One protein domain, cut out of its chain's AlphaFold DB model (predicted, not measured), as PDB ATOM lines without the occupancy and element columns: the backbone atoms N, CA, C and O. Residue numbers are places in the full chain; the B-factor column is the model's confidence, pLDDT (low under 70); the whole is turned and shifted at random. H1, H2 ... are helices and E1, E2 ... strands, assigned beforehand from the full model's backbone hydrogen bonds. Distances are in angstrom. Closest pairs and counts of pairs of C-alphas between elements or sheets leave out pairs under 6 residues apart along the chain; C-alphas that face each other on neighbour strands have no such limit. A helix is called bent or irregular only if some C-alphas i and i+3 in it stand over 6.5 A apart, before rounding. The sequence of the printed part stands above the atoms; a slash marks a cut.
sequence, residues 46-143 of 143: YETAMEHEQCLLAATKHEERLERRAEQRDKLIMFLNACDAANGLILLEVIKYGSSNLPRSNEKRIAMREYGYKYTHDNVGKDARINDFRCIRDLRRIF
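This is residues 46 to 143 of the 143 residues of an uncharacterized protein of marine sediment metagenome (UniProt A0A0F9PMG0). A small ribbon of two antiparallel strands, E1 and E2, packs beside the end part of one very long helix, H1, whose residues 49 to 54 and 56 to 68 stick out from this head as a long arm. The short helix H2 is on another side of the end part of H1, with residues around Tyr 119 between the two helices. The printed part has 98 residues, with two named helices and two named strands in the order H1, E1, H2, E2, and its class is mostly helix. The whole is only just extended, close to loose, with a radius of gyration of the C-alphas of 19.1 A. Its outline is a rod of 73 by 27 by 25 A, and the arm of H1 makes much of its length.

E1 is residues 89 to 93, with C-alpha 89 at (8.709, 9.220, 39.345). E2 is residues 133 to 137, 13.3 A from first to last C-alpha, and ends with C-alpha 137 at (10.300, 12.972, 40.959). H1 is residues 49 to 85 and measures 54.0 A from C-alpha 49 at (37.735, -3.937, -7.453) to C-alpha 85. H2 is residues 105 to 114, 14.4 A from first to last C-alpha.

E1 and E2 are antiparallel neighbours, with 150 degrees between their N-to-C directions. C-alphas 89 and 137 face each other at 4.4 A, and C-alphas 93 and 133 at 4.5 A. N 90 and O 136 are within hydrogen-bond range at 2.8 A, and so are N 134 and O 92 at 2.8 A. H1 comes near this sheet with its residues 76 to 84. The closest C-alphas of H1 and E1 are those of Cys 83 and Leu 89, 6.3 A apart. The closest C-alphas of H1 and E2 are those of Cys 83 and Cys 135, 5.8 A apart. H1 and H2 are apart. In H1 and H2 every O i to N i+4 pair is within hydrogen-bond range, and neither helix is bent.

The two C-alphas farthest apart are those of Glu 47 and Phe 143, at 74.1 A. The printed part has no cut and ends at residue 143, the chain's last. The link from H1 to E1 is tight, with 3 residues, while those from E1 to H2, with 11 residues, and from H2 to E2, with 18, are long. Residues 115 to 132 have no named element. The mean pLDDT of the printed part is 85.4, and it is under 70 at residue 46, residues 95 to 97 and residues 139 to 143.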
ATOM      1  N   TYR A  46      30.529  -4.367 -10.828       63.22
ATOM      2  CA  TYR A  46      31.530  -3.303 -10.780       63.22
ATOM      3  C   TYR A  46      32.671  -3.587 -11.756       63.22
ATOM      4  O   TYR A  46      33.168  -4.711 -11.832       63.22
ATOM      5  N   GLU A  47      33.090  -2.562 -12.500       70.06
ATOM      6  CA  GLU A  47      34.181  -2.669 -13.480       70.06
ATOM      7  C   GLU A  47      35.547  -2.767 -12.790       70.06
ATOM      8  O   GLU A  47      36.488  -3.347 -13.337       70.06
ATOM      9  N   THR A  48      35.657  -2.235 -11.569       74.44
ATOM     10  CA  THR A  48      36.894  -2.248 -10.787       74.44
ATOM     11  C   THR A  48      36.692  -2.792  -9.372       74.44
ATOM     12  O   THR A  48      35.661  -2.589  -8.731       74.44
ATOM     13  N   ALA A  49      37.730  -3.445  -8.835       72.56
ATOM     14  CA  ALA A  49      37.735  -3.937  -7.453       72.56
ATOM     15  C   ALA A  49      37.562  -2.802  -6.423       72.56
ATOM     16  O   ALA A  49      36.932  -2.994  -5.388       72.56
ATOM     17  N   MET A  50      38.064  -1.604  -6.738       78.50
ATOM     18  CA  MET A  50      37.961  -0.426  -5.873       78.50
ATOM     19  C   MET A  50      36.510   0.044  -5.695       78.50
ATOM     20  O   MET A  50      36.118   0.423  -4.595       78.50
ATOM     21  N   GLU A  51      35.693   0.003  -6.748       71.00
ATOM     22  CA  GLU A  51      34.274   0.386  -6.678       71.00
ATOM     23  C   GLU A  51      33.447  -0.636  -5.893       71.00
ATOM     24  O   GLU A  51      32.578  -0.265  -5.100       71.00
ATOM     25  N   HIS A  52      33.762  -1.922  -6.055       75.81
ATOM     26  CA  HIS A  52      33.148  -2.983  -5.265       75.81
ATOM     27  C   HIS A  52      33.461  -2.828  -3.766       75.81
ATOM     28  O   HIS A  52      32.548  -2.875  -2.939       75.81
ATOM     29  N   GLU A  53      34.721  -2.557  -3.408       76.25
ATOM     30  CA  GLU A  53      35.121  -2.289  -2.020       76.25
ATOM     31  C   GLU A  53      34.434  -1.042  -1.444       76.25
ATOM     32  O   GLU A  53      33.997  -1.054  -0.292       76.25
ATOM     33  N   GLN A  54      34.273   0.024  -2.235       80.12
ATOM     34  CA  GLN A  54      33.534   1.216  -1.807       80.12
ATOM     35  C   GLN A  54      32.050   0.923  -1.555       80.12
ATOM     36  O   GLN A  54      31.492   1.445  -0.587       80.12
ATOM     37  N   CYS A  55      31.419   0.066  -2.368       76.12
ATOM     38  CA  CYS A  55      30.051  -0.390  -2.119       76.12
ATOM     39  C   CYS A  55      29.953  -1.154  -0.796       76.12
ATOM     40  O   CYS A  55      29.125  -0.811   0.047       76.12
ATOM     41  N   LEU A  56      30.833  -2.136  -0.571       78.38
ATOM     42  CA  LEU A  56      30.862  -2.917   0.671       78.38
ATOM     43  C   LEU A  56      31.094  -2.025   1.900       78.38
ATOM     44  O   LEU A  56      30.427  -2.165   2.926       78.38
ATOM     45  N   LEU A  57      31.988  -1.041   1.793       81.25
ATOM     46  CA  LEU A  57      32.243  -0.084   2.868       81.25
ATOM     47  C   LEU A  57      31.040   0.847   3.126       81.25
ATOM     48  O   LEU A  57      30.777   1.253   4.260       81.25
ATOM     49  N   ALA A  58      30.278   1.196   2.091       75.38
ATOM     50  CA  ALA A  58      29.035   1.944   2.251       75.38
ATOM     51  C   ALA A  58      27.929   1.085   2.894       75.38
ATOM     52  O   ALA A  58      27.219   1.581   3.774       75.38
ATOM     53  N   ALA A  59      27.825  -0.190   2.508       75.31
ATOM     54  CA  ALA A  59      26.863  -1.152   3.042       75.31
ATOM     55  C   ALA A  59      27.119  -1.471   4.525       75.31
ATOM     56  O   ALA A  59      26.223  -1.290   5.349       75.31
ATOM     57  N   THR A  60      28.359  -1.815   4.896       78.19
ATOM     58  CA  THR A  60      28.790  -2.001   6.301       78.19
ATOM     59  C   THR A  60      28.428  -0.789   7.162       78.19
ATOM     60  O   THR A  60      27.781  -0.904   8.201       78.19
ATOM     61  N   LYS A  61      28.770   0.420   6.699       80.06
ATOM     62  CA  LYS A  61      28.457   1.669   7.406       80.06
ATOM     63  C   LYS A  61      26.952   1.914   7.531       80.06
ATOM     64  O   LYS A  61      26.517   2.588   8.468       80.06
ATOM     65  N   HIS A  62      26.155   1.435   6.580       73.94
ATOM     66  CA  HIS A  62      24.702   1.515   6.643       73.94
ATOM     67  C   HIS A  62      24.131   0.540   7.681       73.94
ATOM     68  O   HIS A  62      23.320   0.955   8.510       73.94
ATOM     69  N   GLU A  63      24.599  -0.706   7.696       77.38
ATOM     70  CA  GLU A  63      24.220  -1.724   8.684       77.38
ATOM     71  C   GLU A  63      24.585  -1.289  10.106       77.38
ATOM     72  O   GLU A  63      23.706  -1.223  10.965       77.38
ATOM     73  N   GLU A  64      25.816  -0.823  10.335       79.12
ATOM     74  CA  GLU A  64      26.225  -0.285  11.639       79.12
ATOM     75  C   GLU A  64      25.331   0.876  12.101       79.12
ATOM     76  O   GLU A  64      25.052   1.041  13.290       79.12
ATOM     77  N   ARG A  65      24.874   1.733  11.178       80.62
ATOM     78  CA  ARG A  65      23.941   2.818  11.525       80.62
ATOM     79  C   ARG A  65      22.579   2.279  11.939       80.62
ATOM     80  O   ARG A  65      21.968   2.869  12.830       80.62
ATOM     81  N   LEU A  66      22.087   1.224  11.293       80.38
ATOM     82  CA  LEU A  66      20.828   0.579  11.660       80.38
ATOM     83  C   LEU A  66      20.941  -0.085  13.033       80.38
ATOM     84  O   LEU A  66      20.076   0.149  13.875       80.38
ATOM     85  N   GLU A  67      22.030  -0.805  13.296       82.31
ATOM     86  CA  GLU A  67      22.294  -1.424  14.599       82.31
ATOM     87  C   GLU A  67      22.361  -0.384  15.717       82.31
ATOM     88  O   GLU A  67      21.656  -0.496  16.719       82.31
ATOM     89  N   ARG A  68      23.119   0.704  15.523       84.00
ATOM     90  CA  ARG A  68      23.189   1.796  16.509       84.00
ATOM     91  C   ARG A  68      21.824   2.433  16.760       84.00
ATOM     92  O   ARG A  68      21.529   2.825  17.888       84.00
ATOM     93  N   ARG A  69      20.985   2.567  15.726       82.25
ATOM     94  CA  ARG A  69      19.612   3.079  15.877       82.25
ATOM     95  C   ARG A  69      18.739   2.107  16.667       82.25
ATOM     96  O   ARG A  69      17.994   2.568  17.529       82.25
ATOM     97  N   ALA A  70      18.845   0.805  16.410       84.88
ATOM     98  CA  ALA A  70      18.133  -0.222  17.164       84.88
ATOM     99  C   ALA A  70      18.557  -0.220  18.644       84.88
ATOM    100  O   ALA A  70      17.705  -0.127  19.522       84.88
ATOM    101  N   GLU A  71      19.858  -0.162  18.932       88.94
ATOM    102  CA  GLU A  71      20.372  -0.127  20.306       88.94
ATOM    103  C   GLU A  71      19.922   1.139  21.062       88.94
ATOM    104  O   GLU A  71      19.523   1.094  22.229       88.94
ATOM    105  N   GLN A  72      19.953   2.304  20.405       90.56
ATOM    106  CA  GLN A  72      19.427   3.544  20.986       90.56
ATOM    107  C   GLN A  72      17.925   3.452  21.259       90.56
ATOM    108  O   GLN A  72      17.441   3.997  22.256       90.56
ATOM    109  N   ARG A  73      17.193   2.757  20.385       92.31
ATOM    110  CA  ARG A  73      15.765   2.529  20.544       92.31
ATOM    111  C   ARG A  73      15.480   1.624  21.737       92.31
ATOM    112  O   ARG A  73      14.653   1.996  22.564       92.31
ATOM    113  N   ASP A  74      16.206   0.520  21.884       93.56
ATOM    114  CA  ASP A  74      16.098  -0.374  23.042       93.56
ATOM    115  C   ASP A  74      16.338   0.383  24.349       93.56
ATOM    116  O   ASP A  74      15.527   0.319  25.276       93.56
ATOM    117  N   LYS A  75      17.404   1.193  24.394       95.12
ATOM    118  CA  LYS A  75      17.728   2.037  25.553       95.12
ATOM    119  C   LYS A  75      16.604   3.012  25.893       95.12
ATOM    120  O   LYS A  75      16.290   3.186  27.070       95.12
ATOM    121  N   LEU A  76      15.983   3.634  24.889       95.44
ATOM    122  CA  LEU A  76      14.820   4.496  25.097       95.44
ATOM    123  C   LEU A  76      13.653   3.705  25.702       95.44
ATOM    124  O   LEU A  76      13.107   4.121  26.719       95.44
ATOM    125  N   ILE A  77      13.274   2.573  25.107       96.31
ATOM    126  CA  ILE A  77      12.139   1.771  25.579       96.31
ATOM    127  C   ILE A  77      12.365   1.277  27.013       96.31
ATOM    128  O   ILE A  77      11.464   1.379  27.853       96.31
ATOM    129  N   MET A  78      13.577   0.817  27.328       96.31
ATOM    130  CA  MET A  78      13.962   0.451  28.691       96.31
ATOM    131  C   MET A  78      13.847   1.636  29.652       96.31
ATOM    132  O   MET A  78      13.254   1.497  30.719       96.31
ATOM    133  N   PHE A  79      14.364   2.807  29.272       95.94
ATOM    134  CA  PHE A  79      14.287   4.020  30.086       95.94
ATOM    135  C   PHE A  79      12.837   4.424  30.395       95.94
ATOM    136  O   PHE A  79      12.508   4.695  31.551       95.94
ATOM    137  N   LEU A  80      11.959   4.430  29.384       96.19
ATOM    138  CA  LEU A  80      10.553   4.805  29.547       96.19
ATOM    139  C   LEU A  80       9.827   3.858  30.514       96.19
ATOM    140  O   LEU A  80       9.161   4.314  31.444       96.19
ATOM    141  N   ASN A  81       9.980   2.543  30.319       96.12
ATOM    142  CA  ASN A  81       9.347   1.544  31.182       96.12
ATOM    143  C   ASN A  81       9.922   1.566  32.606       96.12
ATOM    144  O   ASN A  81       9.157   1.489  33.563       96.12
ATOM    145  N   ALA A  82      11.240   1.728  32.761       94.88
ATOM    146  CA  ALA A  82      11.875   1.822  34.075       94.88
ATOM    147  C   ALA A  82      11.398   3.055  34.856       94.88
ATOM    148  O   ALA A  82      11.107   2.955  36.047       94.88
ATOM    149  N   CYS A  83      11.265   4.204  34.188       94.38
ATOM    150  CA  CYS A  83      10.743   5.416  34.813       94.38
ATOM    151  C   CYS A  83       9.288   5.256  35.274       94.38
ATOM    152  O   CYS A  83       8.941   5.668  36.376       94.38
ATOM    153  N   ASP A  84       8.439   4.648  34.445       91.81
ATOM    154  CA  ASP A  84       7.011   4.472  34.732       91.81
ATOM    155  C   ASP A  84       6.746   3.399  35.804       91.81
ATOM    156  O   ASP A  84       5.763   3.486  36.540       91.81
ATOM    157  N   ALA A  85       7.637   2.410  35.922       91.12
ATOM    158  CA  ALA A  85       7.612   1.408  36.987       91.12
ATOM    159  C   ALA A  85       8.137   1.947  38.330       91.12
ATOM    160  O   ALA A  85       7.799   1.414  39.389       91.12
ATOM    161  N   ALA A  86       8.970   2.991  38.309       91.25
ATOM    162  CA  ALA A  86       9.549   3.565  39.512       91.25
ATOM    163  C   ALA A  86       8.512   4.370  40.310       91.25
ATOM    164  O   ALA A  86       7.936   5.359  39.852       91.25
ATOM    165  N   ASN A  87       8.309   3.975  41.566       87.12
ATOM    166  CA  ASN A  87       7.377   4.658  42.455       87.12
ATOM    167  C   ASN A  87       7.814   6.101  42.733       87.12
ATOM    168  O   ASN A  87       8.916   6.357  43.216       87.12
ATOM    169  N   GLY A  88       6.904   7.047  42.489       85.69
ATOM    170  CA  GLY A  88       7.143   8.465  42.758       85.69
ATOM    171  C   GLY A  88       7.975   9.171  41.691       85.69
ATOM    172  O   GLY A  88       8.385  10.305  41.927       85.69
ATOM    173  N   LEU A  89       8.207   8.543  40.536       90.56
ATOM    174  CA  LEU A  89       8.709   9.220  39.345       90.56
ATOM    175  C   LEU A  89       7.579   9.415  38.325       90.56
ATOM    176  O   LEU A  89       6.616   8.652  38.278       90.56
ATOM    177  N   ILE A  90       7.694  10.469  37.524       90.00
ATOM    178  CA  ILE A  90       6.832  10.754  36.382       90.00
ATOM    179  C   ILE A  90       7.693  11.015  35.156       90.00
ATOM    180  O   ILE A  90       8.769  11.618  35.229       90.00
ATOM    181  N   LEU A  91       7.184  10.574  34.011       92.06
ATOM    182  CA  LEU A  91       7.820  10.810  32.732       92.06
ATOM    183  C   LEU A  91       7.375  12.163  32.166       92.06
ATOM    184  O   LEU A  91       6.181  12.416  32.001       92.06
ATOM    185  N   LEU A  92       8.343  13.019  31.854       89.94
ATOM    186  CA  LEU A  92       8.138  14.324  31.241       89.94
ATOM    187  C   LEU A  92       8.776  14.346  29.852       89.94
ATOM    188  O   LEU A  92       9.971  14.106  29.710       89.94
ATOM    189  N   GLU A  93       7.996  14.685  28.834       90.00
ATOM    190  CA  GLU A  93       8.509  14.989  27.497       90.00
ATOM    191  C   GLU A  93       8.964  16.458  27.461       90.00
ATOM    192  O   GLU A  93       8.182  17.367  27.743       90.00
ATOM    193  N   VAL A  94      10.248  16.680  27.186       85.19
ATOM    194  CA  VAL A  94      10.922  17.985  27.279       85.19
ATOM    195  C   VAL A  94      10.850  18.752  25.965       85.19
ATOM    196  O   VAL A  94      10.712  19.975  25.977       85.19
ATOM    197  N   ILE A  95      10.935  18.059  24.828       68.00
ATOM    198  CA  ILE A  95      10.914  18.696  23.510       68.00
ATOM    199  C   ILE A  95       9.527  18.520  22.895       68.00
ATOM    200  O   ILE A  95       9.133  17.416  22.539       68.00
ATOM    201  N   LYS A  96       8.793  19.628  22.738       61.28
ATOM    202  CA  LYS A  96       7.553  19.671  21.954       61.28
ATOM    203  C   LYS A  96       7.779  20.418  20.648       61.28
ATOM    204  O   LYS A  96       7.640  21.635  20.595       61.28
ATOM    205  N   TYR A  97       8.038  19.671  19.583       57.62
ATOM    206  CA  TYR A  97       7.734  20.129  18.232       57.62
ATOM    207  C   TYR A  97       6.686  19.181  17.644       57.62
ATOM    208  O   TYR A  97       7.007  18.079  17.219       57.62
ATOM    209  N   GLY A  98       5.415  19.595  17.668       71.88
ATOM    210  CA  GLY A  98       4.300  18.824  17.103       71.88
ATOM    211  C   GLY A  98       3.594  17.883  18.090       71.88
ATOM    212  O   GLY A  98       3.302  18.263  19.228       71.88
ATOM    213  N   SER A  99       3.234  16.684  17.620       79.81
ATOM    214  CA  SER A  99       2.533  15.657  18.402       79.81
ATOM    215  C   SER A  99       3.461  14.965  19.401       79.81
ATOM    216  O   SER A  99       4.642  14.793  19.125       79.81
ATOM    217  N   SER A 100       2.913  14.534  20.542       85.81
ATOM    218  CA  SER A 100       3.672  13.770  21.543       85.81
ATOM    219  C   SER A 100       4.220  12.476  20.945       85.81
ATOM    220  O   SER A 100       3.509  11.778  20.222       85.81
ATOM    221  N   ASN A 101       5.463  12.147  21.291       90.62
ATOM    222  CA  ASN A 101       6.084  10.869  20.954       90.62
ATOM    223  C   ASN A 101       5.664   9.735  21.899       90.62
ATOM    224  O   ASN A 101       6.030   8.579  21.672       90.62
ATOM    225  N   LEU A 102       4.937  10.055  22.974       91.81
ATOM    226  CA  LEU A 102       4.426   9.060  23.903       91.81
ATOM    227  C   LEU A 102       3.115   8.461  23.390       91.81
ATOM    228  O   LEU A 102       2.249   9.200  22.910       91.81
ATOM    229  N   PRO A 103       2.918   7.146  23.580       92.75
ATOM    230  CA  PRO A 103       1.671   6.497  23.221       92.75
ATOM    231  C   PRO A 103       0.498   7.076  24.008       92.75
ATOM    232  O   PRO A 103       0.614   7.480  25.175       92.75
ATOM    233  N   ARG A 104      -0.678   7.048  23.390       93.69
ATOM    234  CA  ARG A 104      -1.945   7.391  24.043       93.69
ATOM    235  C   ARG A 104      -2.295   6.342  25.100       93.69
ATOM    236  O   ARG A 104      -1.860   5.193  25.041       93.69
ATOM    237  N   SER A 105      -3.162   6.694  26.050       92.81
ATOM    238  CA  SER A 105      -3.569   5.781  27.134       92.81
ATOM    239  C   SER A 105      -4.127   4.439  26.635       92.81
ATOM    240  O   SER A 105      -3.882   3.404  27.252       92.81
ATOM    241  N   ASN A 106      -4.838   4.438  25.502       95.38
ATOM    242  CA  ASN A 106      -5.365   3.210  24.900       95.38
ATOM    243  C   ASN A 106      -4.251   2.299  24.366       95.38
ATOM    244  O   ASN A 106      -4.285   1.100  24.625       95.38
ATOM    245  N   GLU A 107      -3.253   2.865  23.685       95.19
ATOM    246  CA  GLU A 107      -2.097   2.134  23.145       95.19
ATOM    247  C   GLU A 107      -1.248   1.545  24.273       95.19
ATOM    248  O   GLU A 107      -0.865   0.381  24.207       95.19
ATOM    249  N   LYS A 108      -1.046   2.300  25.363       94.88
ATOM    250  CA  LYS A 108      -0.381   1.790  26.573       94.88
ATOM    251  C   LYS A 108      -1.120   0.597  27.174       94.88
ATOM    252  O   LYS A 108      -0.493  -0.363  27.603       94.88
ATOM    253  N   ARG A 109      -2.456   0.652  27.228       95.25
ATOM    254  CA  ARG A 109      -3.280  -0.437  27.776       95.25
ATOM    255  C   ARG A 109      -3.227  -1.688  26.900       95.25
ATOM    256  O   ARG A 109      -3.219  -2.788  27.442       95.25
ATOM    257  N   ILE A 110      -3.214  -1.518  25.577       96.56
ATOM    258  CA  ILE A 110      -3.062  -2.626  24.627       96.56
ATOM    259  C   ILE A 110      -1.678  -3.254  24.793       96.56
ATOM    260  O   ILE A 110      -1.593  -4.444  25.077       96.56
ATOM    261  N   ALA A 111      -0.621  -2.442  24.756       95.81
ATOM    262  CA  ALA A 111       0.749  -2.907  24.936       95.81
ATOM    263  C   ALA A 111       0.953  -3.639  26.269       95.81
ATOM    264  O   ALA A 111       1.536  -4.717  26.306       95.81
ATOM    265  N   MET A 112       0.384  -3.113  27.357       95.69
ATOM    266  CA  MET A 112       0.448  -3.761  28.666       95.69
ATOM    267  C   MET A 112      -0.215  -5.145  28.662       95.69
ATOM    268  O   MET A 112       0.254  -6.047  29.345       95.69
ATOM    269  N   ARG A 113      -1.312  -5.321  27.915       96.44
ATOM    270  CA  ARG A 113      -2.015  -6.606  27.811       96.44
ATOM    271  C   ARG A 113      -1.249  -7.611  26.954       96.44
ATOM    272  O   ARG A 113      -1.282  -8.796  27.257       96.44
ATOM    273  N   GLU A 114      -0.632  -7.140  25.881       96.31
ATOM    274  CA  GLU A 114      -0.007  -7.990  24.866       96.31
ATOM    275  C   GLU A 114       1.440  -8.349  25.214       96.31
ATOM    276  O   GLU A 114       1.830  -9.506  25.100       96.31
ATOM    277  N   TYR A 115       2.208  -7.380  25.713       93.56
ATOM    278  CA  TYR A 115       3.642  -7.514  25.969       93.56
ATOM    279  C   TYR A 115       4.014  -7.425  27.458       93.56
ATOM    280  O   TYR A 115       5.138  -7.747  27.835       93.56
ATOM    281  N   GLY A 116       3.096  -6.987  28.329       93.75
ATOM    282  CA  GLY A 116       3.351  -6.830  29.770       93.75
ATOM    283  C   GLY A 116       4.015  -5.505  30.166       93.75
ATOM    284  O   GLY A 116       4.306  -5.291  31.342       93.75
ATOM    285  N   TYR A 117       4.231  -4.598  29.211       94.31
ATOM    286  CA  TYR A 117       4.828  -3.281  29.430       94.31
ATOM    287  C   TYR A 117       4.125  -2.202  28.596       94.31
ATOM    288  O   TYR A 117       3.483  -2.487  27.588       94.31
ATOM    289  N   LYS A 118       4.197  -0.937  29.033       94.69
ATOM    290  CA  LYS A 118       3.386   0.152  28.451       94.69
ATOM    291  C   LYS A 118       4.012   0.791  27.215       94.69
ATOM    292  O   LYS A 118       3.275   1.310  26.375       94.69
ATOM    293  N   TYR A 119       5.340   0.798  27.123       96.44
ATOM    294  CA  TYR A 119       6.079   1.434  26.031       96.44
ATOM    295  C   TYR A 119       6.798   0.364  25.217       96.44
ATOM    296  O   TYR A 119       7.570  -0.405  25.780       96.44
ATOM    297  N   THR A 120       6.546   0.314  23.915       95.69
ATOM    298  CA  THR A 120       7.120  -0.657  22.977       95.69
ATOM    299  C   THR A 120       7.769   0.073  21.805       95.69
ATOM    300  O   THR A 120       7.557   1.274  21.605       95.69
ATOM    301  N   HIS A 121       8.543  -0.649  20.995       93.12
ATOM    302  CA  HIS A 121       9.123  -0.108  19.765       93.12
ATOM    303  C   HIS A 121       8.064   0.413  18.792       93.12
ATOM    304  O   HIS A 121       8.338   1.396  18.099       93.12
ATOM    305  N   ASP A 122       6.876  -0.194  18.808       92.31
ATOM    306  CA  ASP A 122       5.782   0.063  17.869       92.31
ATOM    307  C   ASP A 122       4.876   1.223  18.284       92.31
ATOM    308  O   ASP A 122       4.324   1.907  17.423       92.31
ATOM    309  N   ASN A 123       4.703   1.448  19.592       94.12
ATOM    310  CA  ASN A 123       3.757   2.449  20.095       94.12
ATOM    311  C   ASN A 123       4.408   3.785  20.497       94.12
ATOM    312  O   ASN A 123       3.710   4.780  20.678       94.12
ATOM    313  N   VAL A 124       5.735   3.834  20.617       93.50
ATOM    314  CA  VAL A 124       6.485   5.083  20.798       93.50
ATOM    315  C   VAL A 124       6.784   5.688  19.420       93.50
ATOM    316  O   VAL A 124       7.084   4.961  18.474       93.50
ATOM    317  N   GLY A 125       6.759   7.016  19.278       90.88
ATOM    318  CA  GLY A 125       7.070   7.685  18.003       90.88
ATOM    319  C   GLY A 125       8.418   7.235  17.419       90.88
ATOM    320  O   GLY A 125       9.387   7.092  18.164       90.88
ATOM    321  N   LYS A 126       8.497   6.969  16.107       88.75
ATOM    322  CA  LYS A 126       9.699   6.384  15.467       88.75
ATOM    323  C   LYS A 126      10.949   7.255  15.619       88.75
ATOM    324  O   LYS A 126      12.037   6.722  15.808       88.75
ATOM    325  N   ASP A 127      10.765   8.571  15.609       87.06
ATOM    326  CA  ASP A 127      11.846   9.557  15.711       87.06
ATOM    327  C   ASP A 127      12.152   9.981  17.156       87.06
ATOM    328  O   ASP A 127      12.996  10.847  17.388       87.06
ATOM    329  N   ALA A 128      11.476   9.379  18.140       90.06
ATOM    330  CA  ALA A 128      11.664   9.707  19.544       90.06
ATOM    331  C   ALA A 128      13.069   9.324  20.020       90.06
ATOM    332  O   ALA A 128      13.535   8.203  19.788       90.06
ATOM    333  N   ARG A 129      13.722  10.236  20.745       90.44
ATOM    334  CA  ARG A 129      15.057  10.033  21.321       90.44
ATOM    335  C   ARG A 129      14.988  10.082  22.836       90.44
ATOM    336  O   ARG A 129      14.185  10.802  23.416       90.44
ATOM    337  N   ILE A 130      15.904   9.376  23.496       91.06
ATOM    338  CA  ILE A 130      15.986   9.354  24.967       91.06
ATOM    339  C   ILE A 130      16.100  10.755  25.582       91.06
ATOM    340  O   ILE A 130      15.458  11.039  26.587       91.06
ATOM    341  N   ASN A 131      16.837  11.658  24.928       90.19
ATOM    342  CA  ASN A 131      17.041  13.034  25.388       90.19
ATOM    343  C   ASN A 131      15.783  13.911  25.293       90.19
ATOM    344  O   ASN A 131      15.750  14.983  25.898       90.19
ATOM    345  N   ASP A 132      14.759  13.472  24.559       90.31
ATOM    346  CA  ASP A 132      13.480  14.175  24.474       90.31
ATOM    347  C   ASP A 132      12.639  13.950  25.748       90.31
ATOM    348  O   ASP A 132      11.635  14.631  25.952       90.31
ATOM    349  N   PHE A 133      13.063  13.043  26.639       92.56
ATOM    350  CA  PHE A 133      12.353  12.676  27.858       92.56
ATOM    351  C   PHE A 133      13.209  12.869  29.108       92.56
ATOM    352  O   PHE A 133      14.431  12.715  29.109       92.56
ATOM    353  N   ARG A 134      12.545  13.164  30.223       92.44
ATOM    354  CA  ARG A 134      13.139  13.162  31.556       92.44
ATOM    355  C   ARG A 134      12.253  12.408  32.524       92.44
ATOM    356  O   ARG A 134      11.036  12.545  32.511       92.44
ATOM    357  N   CYS A 135      12.899  11.645  33.391       92.00
ATOM    358  CA  CYS A 135      12.257  11.022  34.529       92.00
ATOM    359  C   CYS A 135      12.461  11.940  35.733       92.00
ATOM    360  O   CYS A 135      13.600  12.164  36.147       92.00
ATOM    361  N   ILE A 136      11.384  12.530  36.244       91.81
ATOM    362  CA  ILE A 136      11.444  13.486  37.355       91.81
ATOM    363  C   ILE A 136      10.644  12.961  38.539       91.81
ATOM    364  O   ILE A 136       9.694  12.206  38.372       91.81
ATOM    365  N   ARG A 137      11.021  13.366  39.750       88.81
ATOM    366  CA  ARG A 137      10.300  12.972  40.959       88.81
ATOM    367  C   ARG A 137       8.968  13.714  41.046       88.81
ATOM    368  O   ARG A 137       8.924  14.931  40.874       88.81
ATOM    369  N   ASP A 138       7.895  12.985  41.326       79.88
ATOM    370  CA  ASP A 138       6.571  13.556  41.536       79.88
ATOM    371  C   ASP A 138       6.521  14.256  42.895       79.88
ATOM    372  O   ASP A 138       6.333  13.636  43.944       79.88
ATOM    373  N   LEU A 139       6.708  15.574  42.876       68.62
ATOM    374  CA  LEU A 139       6.668  16.406  44.077       68.62
ATOM    375  C   LEU A 139       5.271  16.442  44.721       68.62
ATOM    376  O   LEU A 139       5.155  16.819  45.883       68.62
ATOM    377  N   ARG A 140       4.215  16.003  44.012       65.75
ATOM    378  CA  ARG A 140       2.845  15.922  44.548       65.75
ATOM    379  C   ARG A 140       2.609  14.736  45.487       65.75
ATOM    380  O   ARG A 140       1.568  14.697  46.124       65.75
ATOM    381  N   ARG A 141       3.542  13.782  45.581       53.19
ATOM    382  CA  ARG A 141       3.477  12.637  46.516       53.19
ATOM    383  C   ARG A 141       4.299  12.832  47.796       53.19
ATOM    384  O   ARG A 141       4.475  11.882  48.551       53.19
ATOM    385  N   ILE A 142       4.868  14.020  48.000       52.12
ATOM    386  CA  ILE A 142       5.712  14.335  49.166       52.12
ATOM    387  C   ILE A 142       4.903  15.032  50.279       52.12
ATOM    388  O   ILE A 142       5.364  15.066  51.416       52.12
ATOM    389  N   PHE A 143       3.700  15.527  49.971       44.19
ATOM    390  CA  PHE A 143       2.796  16.194  50.909       44.19
ATOM    391  C   PHE A 143       1.507  15.399  51.094       44.19
ATOM    392  O   PHE A 143       0.995  14.888  50.070       44.19
TER     393      PHE A 143